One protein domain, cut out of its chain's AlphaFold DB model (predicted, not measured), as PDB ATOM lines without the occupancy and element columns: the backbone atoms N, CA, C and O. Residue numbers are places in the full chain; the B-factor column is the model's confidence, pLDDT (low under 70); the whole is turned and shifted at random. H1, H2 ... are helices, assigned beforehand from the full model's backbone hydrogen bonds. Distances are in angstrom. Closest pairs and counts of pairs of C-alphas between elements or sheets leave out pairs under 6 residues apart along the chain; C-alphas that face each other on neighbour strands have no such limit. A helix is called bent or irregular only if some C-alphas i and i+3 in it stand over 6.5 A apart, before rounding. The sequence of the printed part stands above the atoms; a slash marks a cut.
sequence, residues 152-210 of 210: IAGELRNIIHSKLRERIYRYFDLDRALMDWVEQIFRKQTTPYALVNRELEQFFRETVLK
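What this domain is: This is residues 152 to 210 of the 210 residues of the protein "Methylmalonyl Co-A mutase-associated GTPase MeaB" of Caldithrix abyssi (UniProt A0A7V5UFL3). Two shorter helices, H2 and H3, make a loose V, and from it residues 152 to 166 of the long helix H1 stick out as a free arm. H2 turns off at a corner from the end of H1, and H3 folds back from the far end of H2, so that the last residues of H1 lie near the open end of the V. The printed part has 59 residues with three named helices in the order H1, H2, H3 and no named strand; the class is all helix. It is loose, with a radius of gyration of the C-alphas of 13.9 A, and elongated, spanning 45 by 25 by 18 A.

Where its parts are: H1, residues 152 to 172, begins at C-alpha 152 at (52.236, 71.838, -22.496) and is 30.3 A long from first to last C-alpha. H2, residues 174 to 186, is 17.6 A long. H3, residues 192 to 208, is 23.5 A long and ends at C-alpha 208 at (68.088, 62.989, -4.062); it is neither bent nor irregular, but only just: C-alphas 205 and 208 are 6.0 A apart.

How they stand to each other: H1 and H2 are close but not clearly touching; their closest C-alphas, of Ile 168 and Leu 174, are 7.5 A apart. Their lines are only just about perpendicular, at 72 degrees. H2 and H3 are close but not clearly touching, with the closest C-alphas, of Ile 185 and Pro 192, 6.7 A apart. They run opposite ways at a tilt of 37 degrees, only just steep. H1 and H3 are close but not clearly touching, about perpendicular at 83 degrees, with the closest C-alphas, of Tyr 171 and Phe 203, 7.8 A apart. In H1 and H3 every O i to N i+4 pair is within hydrogen-bond range; in H2, 7 of 9 are.

The domain as a whole: The two farthest C-alphas, of Ile 152 and Arg 187, are 45.2 A apart. Residues 152 to 166, which belong to H1, stand free; the body without them spans 35 by 19 by 10 A. Both links are tight, and the printed part has no cut. The mean pLDDT of the printed part is 88.7, and residues 208 to 210, the last being the chain's last residue, are under 70.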
ATOM      1  N   ILE A 152      51.929  73.051 -23.274       88.50
ATOM      2  CA  ILE A 152      52.236  71.838 -22.496       88.50
ATOM      3  C   ILE A 152      53.577  71.984 -21.763       88.50
ATOM      4  O   ILE A 152      53.684  71.658 -20.582       88.50
ATOM      5  N   ALA A 153      54.609  72.516 -22.424       89.94
ATOM      6  CA  ALA A 153      55.904  72.751 -21.790       89.94
ATOM      7  C   ALA A 153      55.818  73.768 -20.635       89.94
ATOM      8  O   ALA A 153      56.457  73.581 -19.595       89.94
ATOM      9  N   GLY A 154      55.030  74.835 -20.801       86.50
ATOM     10  CA  GLY A 154      54.740  75.806 -19.745       86.50
ATOM     11  C   GLY A 154      54.028  75.165 -18.554       86.50
ATOM     12  O   GLY A 154      54.450  75.342 -17.410       86.50
ATOM     13  N   GLU A 155      53.015  74.346 -18.822       83.69
ATOM     14  CA  GLU A 155      52.278  73.613 -17.796       83.69
ATOM     15  C   GLU A 155      53.184  72.653 -17.013       83.69
ATOM     16  O   GLU A 155      53.212  72.691 -15.781       83.69
ATOM     17  N   LEU A 156      53.989  71.844 -17.707       86.81
ATOM     18  CA  LEU A 156      54.942  70.930 -17.072       86.81
ATOM     19  C   LEU A 156      55.926  71.677 -16.169       86.81
ATOM     20  O   LEU A 156      56.170  71.255 -15.037       86.81
ATOM     21  N   ARG A 157      56.457  72.814 -16.633       88.94
ATOM     22  CA  ARG A 157      57.340  73.669 -15.830       88.94
ATOM     23  C   ARG A 157      56.636  74.136 -14.550       88.94
ATOM     24  O   ARG A 157      57.216  74.033 -13.468       88.94
ATOM     25  N   ASN A 158      55.383  74.578 -14.642       83.69
ATOM     26  CA  ASN A 158      54.599  75.022 -13.486       83.69
ATOM     27  C   ASN A 158      54.323  73.888 -12.489       83.69
ATOM     28  O   ASN A 158      54.444  74.091 -11.276       83.69
ATOM     29  N   ILE A 159      54.015  72.684 -12.981       83.38
ATOM     30  CA  ILE A 159      53.833  71.490 -12.144       83.38
ATOM     31  C   ILE A 159      55.132  71.168 -11.397       83.38
ATOM     32  O   ILE A 159      55.106  70.986 -10.178       83.38
ATOM     33  N   ILE A 160      56.272  71.158 -12.095       87.50
ATOM     34  CA  ILE A 160      57.588  70.897 -11.493       87.50
ATOM     35  C   ILE A 160      57.895  71.929 -10.400       87.50
ATOM     36  O   ILE A 160      58.212  71.545  -9.273       87.50
ATOM     37  N   HIS A 161      57.748  73.228 -10.686       87.12
ATOM     38  CA  HIS A 161      57.986  74.281  -9.694       87.12
ATOM     39  C   HIS A 161      57.074  74.155  -8.475       87.12
ATOM     40  O   HIS A 161      57.534  74.326  -7.344       87.12
ATOM     41  N   SER A 162      55.797  73.836  -8.688       85.88
ATOM     42  CA  SER A 162      54.829  73.671  -7.602       85.88
ATOM     43  C   SER A 162      55.194  72.484  -6.715       85.88
ATOM     44  O   SER A 162      55.245  72.627  -5.495       85.88
ATOM     45  N   LYS A 163      55.544  71.336  -7.310       86.00
ATOM     46  CA  LYS A 163      55.970  70.141  -6.566       86.00
ATOM     47  C   LYS A 163      57.279  70.344  -5.809       86.00
ATOM     48  O   LYS A 163      57.389  69.899  -4.668       86.00
ATOM     49  N   LEU A 164      58.253  71.036  -6.403       88.50
ATOM     50  CA  LEU A 164      59.503  71.378  -5.720       88.50
ATOM     51  C   LEU A 164      59.251  72.307  -4.532       88.50
ATOM     52  O   LEU A 164      59.729  72.029  -3.435       88.50
ATOM     53  N   ARG A 165      58.452  73.364  -4.725       88.44
ATOM     54  CA  ARG A 165      58.071  74.290  -3.653       88.44
ATOM     55  C   ARG A 165      57.380  73.557  -2.509       88.44
ATOM     56  O   ARG A 165      57.792  73.703  -1.368       88.44
ATOM     57  N   GLU A 166      56.386  72.728  -2.812       88.69
ATOM     58  CA  GLU A 166      55.651  71.941  -1.815       88.69
ATOM     59  C   GLU A 166      56.582  71.016  -1.010       88.69
ATOM     60  O   GLU A 166      56.432  70.873   0.204       88.69
ATOM     61  N   ARG A 167      57.572  70.403  -1.670       88.69
ATOM     62  CA  ARG A 167      58.555  69.530  -1.017       88.69
ATOM     63  C   ARG A 167      59.521  70.313  -0.128       88.69
ATOM     64  O   ARG A 167      59.779  69.874   0.987       88.69
ATOM     65  N   ILE A 168      60.003  71.468  -0.589       88.69
ATOM     66  CA  ILE A 168      60.869  72.373   0.184       88.69
ATOM     67  C   ILE A 168      60.125  72.884   1.423       88.69
ATOM     68  O   ILE A 168      60.645  72.780   2.530       88.69
ATOM     69  N   TYR A 169      58.891  73.368   1.256       88.75
ATOM     70  CA  TYR A 169      58.076  73.880   2.361       88.75
ATOM     71  C   TYR A 169      57.886  72.830   3.456       88.75
ATOM     72  O   TYR A 169      58.061  73.133   4.633       88.75
ATOM     73  N   ARG A 170      57.582  71.586   3.062       88.88
ATOM     74  CA  ARG A 170      57.416  70.468   3.997       88.88
ATOM     75  C   ARG A 170      58.718  70.029   4.658       88.88
ATOM     76  O   ARG A 170      58.694  69.694   5.833       88.88
ATOM     77  N   TYR A 171      59.822  69.989   3.915       89.94
ATOM     78  CA  TYR A 171      61.108  69.540   4.450       89.94
ATOM     79  C   TYR A 171      61.649  70.497   5.516       89.94
ATOM     80  O   TYR A 171      62.087  70.048   6.570       89.94
ATOM     81  N   PHE A 172      61.601  71.804   5.249       88.50
ATOM     82  CA  PHE A 172      62.146  72.802   6.167       88.50
ATOM     83  C   PHE A 172      61.185  73.215   7.281       88.50
ATOM     84  O   PHE A 172      61.639  73.879   8.203       88.50
ATOM     85  N   ASP A 173      59.891  72.877   7.194       90.62
ATOM     86  CA  ASP A 173      58.852  73.582   7.959       90.62
ATOM     87  C   ASP A 173      59.066  75.099   7.808       90.62
ATOM     88  O   ASP A 173      59.471  75.803   8.735       90.62
ATOM     89  N   LEU A 174      58.961  75.566   6.555       87.25
ATOM     90  CA  LEU A 174      59.594  76.814   6.117       87.25
ATOM     91  C   LEU A 174      59.188  78.029   6.962       87.25
ATOM     92  O   LEU A 174      60.034  78.875   7.223       87.25
ATOM     93  N   ASP A 175      57.943  78.099   7.433       88.31
ATOM     94  CA  ASP A 175      57.480  79.192   8.297       88.31
ATOM     95  C   ASP A 175      58.276  79.266   9.606       88.31
ATOM     96  O   ASP A 175      58.634  80.351  10.070       88.31
ATOM     97  N   ARG A 176      58.609  78.109  10.182       89.06
ATOM     98  CA  ARG A 176      59.432  78.013  11.383       89.06
ATOM     99  C   ARG A 176      60.900  78.287  11.078       89.06
ATOM    100  O   ARG A 176      61.511  79.113  11.753       89.06
ATOM    101  N   ALA A 177      61.453  77.639  10.052       90.69
ATOM    102  CA  ALA A 177      62.853  77.824   9.672       90.69
ATOM    103  C   ALA A 177      63.165  79.281   9.298       90.69
ATOM    104  O   ALA A 177      64.220  79.798   9.661       90.69
ATOM    105  N   LEU A 178      62.231  79.977   8.638       92.19
ATOM    106  CA  LEU A 178      62.383  81.384   8.274       92.19
ATOM    107  C   LEU A 178      62.611  82.280   9.492       92.19
ATOM    108  O   LEU A 178      63.444  83.179   9.409       92.19
ATOM    109  N   MET A 179      61.931  82.039  10.618       92.94
ATOM    110  CA  MET A 179      62.142  82.838  11.833       92.94
ATOM    111  C   MET A 179      63.583  82.705  12.345       92.94
ATOM    112  O   MET A 179      64.240  83.711  12.619       92.94
ATOM    113  N   ASP A 180      64.108  81.479  12.382       93.38
ATOM    114  CA  ASP A 180      65.482  81.210  12.819       93.38
ATOM    115  C   ASP A 180      66.520  81.765  11.832       93.38
ATOM    116  O   ASP A 180      67.580  82.264  12.226       93.38
ATOM    117  N   TRP A 181      66.236  81.687  10.531       94.81
ATOM    118  CA  TRP A 181      67.110  82.207   9.479       94.81
ATOM    119  C   TRP A 181      67.171  83.735   9.491       94.81
ATOM    120  O   TRP A 181      68.255  84.306   9.353       94.81
ATOM    121  N   VAL A 182      66.030  84.397   9.699       96.25
ATOM    122  CA  VAL A 182      65.954  85.856   9.841       96.25
ATOM    123  C   VAL A 182      66.789  86.317  11.032       96.25
ATOM    124  O   VAL A 182      67.570  87.256  10.878       96.25
ATOM    125  N   GLU A 183      66.718  85.633  12.176       96.00
ATOM    126  CA  GLU A 183      67.518  85.986  13.356       96.00
ATOM    127  C   GLU A 183      69.031  85.833  13.102       96.00
ATOM    128  O   GLU A 183      69.818  86.716  13.452       96.00
ATOM    129  N   GLN A 184      69.457  84.756  12.431       95.56
ATOM    130  CA  GLN A 184      70.865  84.552  12.053       95.56
ATOM    131  C   GLN A 184      71.384  85.666  11.131       95.56
ATOM    132  O   GLN A 184      72.496  86.174  11.320       95.56
ATOM    133  N   ILE A 185      70.582  86.064  10.139       96.81
ATOM    134  CA  ILE A 185      70.926  87.140   9.202       96.81
ATOM    135  C   ILE A 185      70.946  88.492   9.926       96.81
ATOM    136  O   ILE A 185      71.887  89.266   9.748       96.81
ATOM    137  N   PHE A 186      69.962  88.763  10.787       96.88
ATOM    138  CA  PHE A 186      69.884  89.997  11.571       96.88
ATOM    139  C   PHE A 186      71.099  90.162  12.495       96.88
ATOM    140  O   PHE A 186      71.694  91.240  12.565       96.88
ATOM    141  N   ARG A 187      71.548  89.067  13.119       97.06
ATOM    142  CA  ARG A 187      72.781  89.011  13.924       97.06
ATOM    143  C   ARG A 187      74.071  89.004  13.099       97.06
ATOM    144  O   ARG A 187      75.150  88.895  13.679       97.06
ATOM    145  N   LYS A 188      73.984  89.121  11.768       95.25
ATOM    146  CA  LYS A 188      75.114  89.105  10.822       95.25
ATOM    147  C   LYS A 188      75.984  87.847  10.921       95.25
ATOM    148  O   LYS A 188      77.174  87.891  10.625       95.25
ATOM    149  N   GLN A 189      75.398  86.721  11.329       96.25
ATOM    150  CA  GLN A 189      76.100  85.436  11.417       96.25
ATOM    151  C   GLN A 189      76.281  84.792  10.036       96.25
ATOM    152  O   GLN A 189      77.173  83.974   9.835       96.25
ATOM    153  N   THR A 190      75.427  85.164   9.083       95.50
ATOM    154  CA  THR A 190      75.445  84.693   7.698       95.50
ATOM    155  C   THR A 190      74.774  85.720   6.780       95.50
ATOM    156  O   THR A 190      74.212  86.713   7.247       95.50
ATOM    157  N   THR A 191      74.827  85.486   5.470       95.94
ATOM    158  CA  THR A 191      74.092  86.260   4.459       95.94
ATOM    159  C   THR A 191      72.917  85.441   3.913       95.94
ATOM    160  O   THR A 191      72.974  84.208   3.954       95.94
ATOM    161  N   PRO A 192      71.871  86.085   3.352       94.75
ATOM    162  CA  PRO A 192      70.742  85.370   2.756       94.75
ATOM    163  C   PRO A 192      71.170  84.302   1.738       94.75
ATOM    164  O   PRO A 192      70.733  83.160   1.825       94.75
ATOM    165  N   TYR A 193      72.084  84.642   0.823       94.44
ATOM    166  CA  TYR A 193      72.565  83.709  -0.201       94.44
ATOM    167  C   TYR A 193      73.360  82.539   0.383       94.44
ATOM    168  O   TYR A 193      73.130  81.396  -0.001       94.44
ATOM    169  N   ALA A 194      74.284  82.805   1.313       94.81
ATOM    170  CA  ALA A 194      75.100  81.750   1.914       94.81
ATOM    171  C   ALA A 194      74.242  80.764   2.717       94.81
ATOM    172  O   ALA A 194      74.451  79.554   2.627       94.81
ATOM    173  N   LEU A 195      73.258  81.277   3.464       94.75
ATOM    174  CA  LEU A 195      72.313  80.448   4.199       94.75
ATOM    175  C   LEU A 195      71.462  79.608   3.241       94.75
ATOM    176  O   LEU A 195      71.486  78.388   3.346       94.75
ATOM    177  N   VAL A 196      70.788  80.218   2.261       93.31
ATOM    178  CA  VAL A 196      69.907  79.476   1.340       93.31
ATOM    179  C   VAL A 196      70.678  78.402   0.568       93.31
ATOM    180  O   VAL A 196      70.196  77.276   0.467       93.31
ATOM    181  N   ASN A 197      71.886  78.700   0.081       94.19
ATOM    182  CA  ASN A 197      72.712  77.709  -0.615       94.19
ATOM    183  C   ASN A 197      73.070  76.523   0.289       94.19
ATOM    184  O   ASN A 197      72.919  75.379  -0.131       94.19
ATOM    185  N   ARG A 198      73.487  76.779   1.539       93.94
ATOM    186  CA  ARG A 198      73.818  75.723   2.509       93.94
ATOM    187  C   ARG A 198      72.626  74.799   2.765       93.94
ATOM    188  O   ARG A 198      72.775  73.579   2.720       93.94
ATOM    189  N   GLU A 199      71.460  75.382   3.025       92.38
ATOM    190  CA  GLU A 199      70.238  74.634   3.334       92.38
ATOM    191  C   GLU A 199      69.757  73.836   2.111       92.38
ATOM    192  O   GLU A 199      69.439  72.651   2.223       92.38
ATOM    193  N   LEU A 200      69.784  74.431   0.910       90.69
ATOM    194  CA  LEU A 200      69.433  73.729  -0.329       90.69
ATOM    195  C   LEU A 200      70.402  72.583  -0.645       90.69
ATOM    196  O   LEU A 200      69.953  71.506  -1.030       90.69
ATOM    197  N   GLU A 201      71.711  72.767  -0.462       91.44
ATOM    198  CA  GLU A 201      72.686  71.680  -0.620       91.44
ATOM    199  C   GLU A 201      72.406  70.518   0.338       91.44
ATOM    200  O   GLU A 201      72.515  69.351  -0.050       91.44
ATOM    201  N   GLN A 202      72.050  70.819   1.589       88.81
ATOM    202  CA  GLN A 202      71.660  69.801   2.557       88.81
ATOM    203  C   GLN A 202      70.398  69.061   2.102       88.81
ATOM    204  O   GLN A 202      70.409  67.832   2.038       88.81
ATOM    205  N   PHE A 203      69.362  69.790   1.688       89.62
ATOM    206  CA  PHE A 203      68.148  69.208   1.120       89.62
ATOM    207  C   PHE A 203      68.458  68.270  -0.059       89.62
ATOM    208  O   PHE A 203      68.028  67.114  -0.065       89.62
ATOM    209  N   PHE A 204      69.253  68.700  -1.043       87.62
ATOM    210  CA  PHE A 204      69.597  67.847  -2.185       87.62
ATOM    211  C   PHE A 204      70.363  66.586  -1.766       87.62
ATOM    212  O   PHE A 204      70.051  65.499  -2.260       87.62
ATOM    213  N   ARG A 205      71.304  66.697  -0.818       86.75
ATOM    214  CA  ARG A 205      72.025  65.533  -0.281       86.75
ATOM    215  C   ARG A 205      71.092  64.528   0.387       86.75
ATOM    216  O   ARG A 205      71.244  63.330   0.173       86.75
ATOM    217  N   GLU A 206      70.132  64.996   1.175       84.06
ATOM    218  CA  GLU A 206      69.273  64.120   1.976       84.06
ATOM    219  C   GLU A 206      68.102  63.518   1.191       84.06
ATOM    220  O   GLU A 206      67.623  62.439   1.548       84.06
ATOM    221  N   THR A 207      67.660  64.175   0.111       78.94
ATOM    222  CA  THR A 207      66.449  63.767  -0.625       78.94
ATOM    223  C   THR A 207      66.642  63.264  -2.056       78.94
ATOM    224  O   THR A 207      65.674  62.735  -2.603       78.94
ATOM    225  N   VAL A 208      67.820  63.431  -2.672       66.75
ATOM    226  CA  VAL A 208      68.088  62.989  -4.062       66.75
ATOM    227  C   VAL A 208      69.114  61.850  -4.140       66.75
ATOM    228  O   VAL A 208      69.109  61.099  -5.108       66.75
ATOM    229  N   LEU A 209      69.969  61.676  -3.125       55.38
ATOM    230  CA  LEU A 209      70.990  60.614  -3.074       55.38
ATOM    231  C   LEU A 209      70.536  59.339  -2.326       55.38
ATOM    232  O   LEU A 209      71.371  58.511  -1.962       55.38
ATOM    233  N   LYS A 210      69.230  59.173  -2.100       45.12
ATOM    234  CA  LYS A 210      68.587  57.947  -1.604       45.12
ATOM    235  C   LYS A 210      67.479  57.542  -2.560       45.12
ATOM    236  O   LYS A 210      67.335  56.321  -2.773       45.12
TER     237      LYS A 210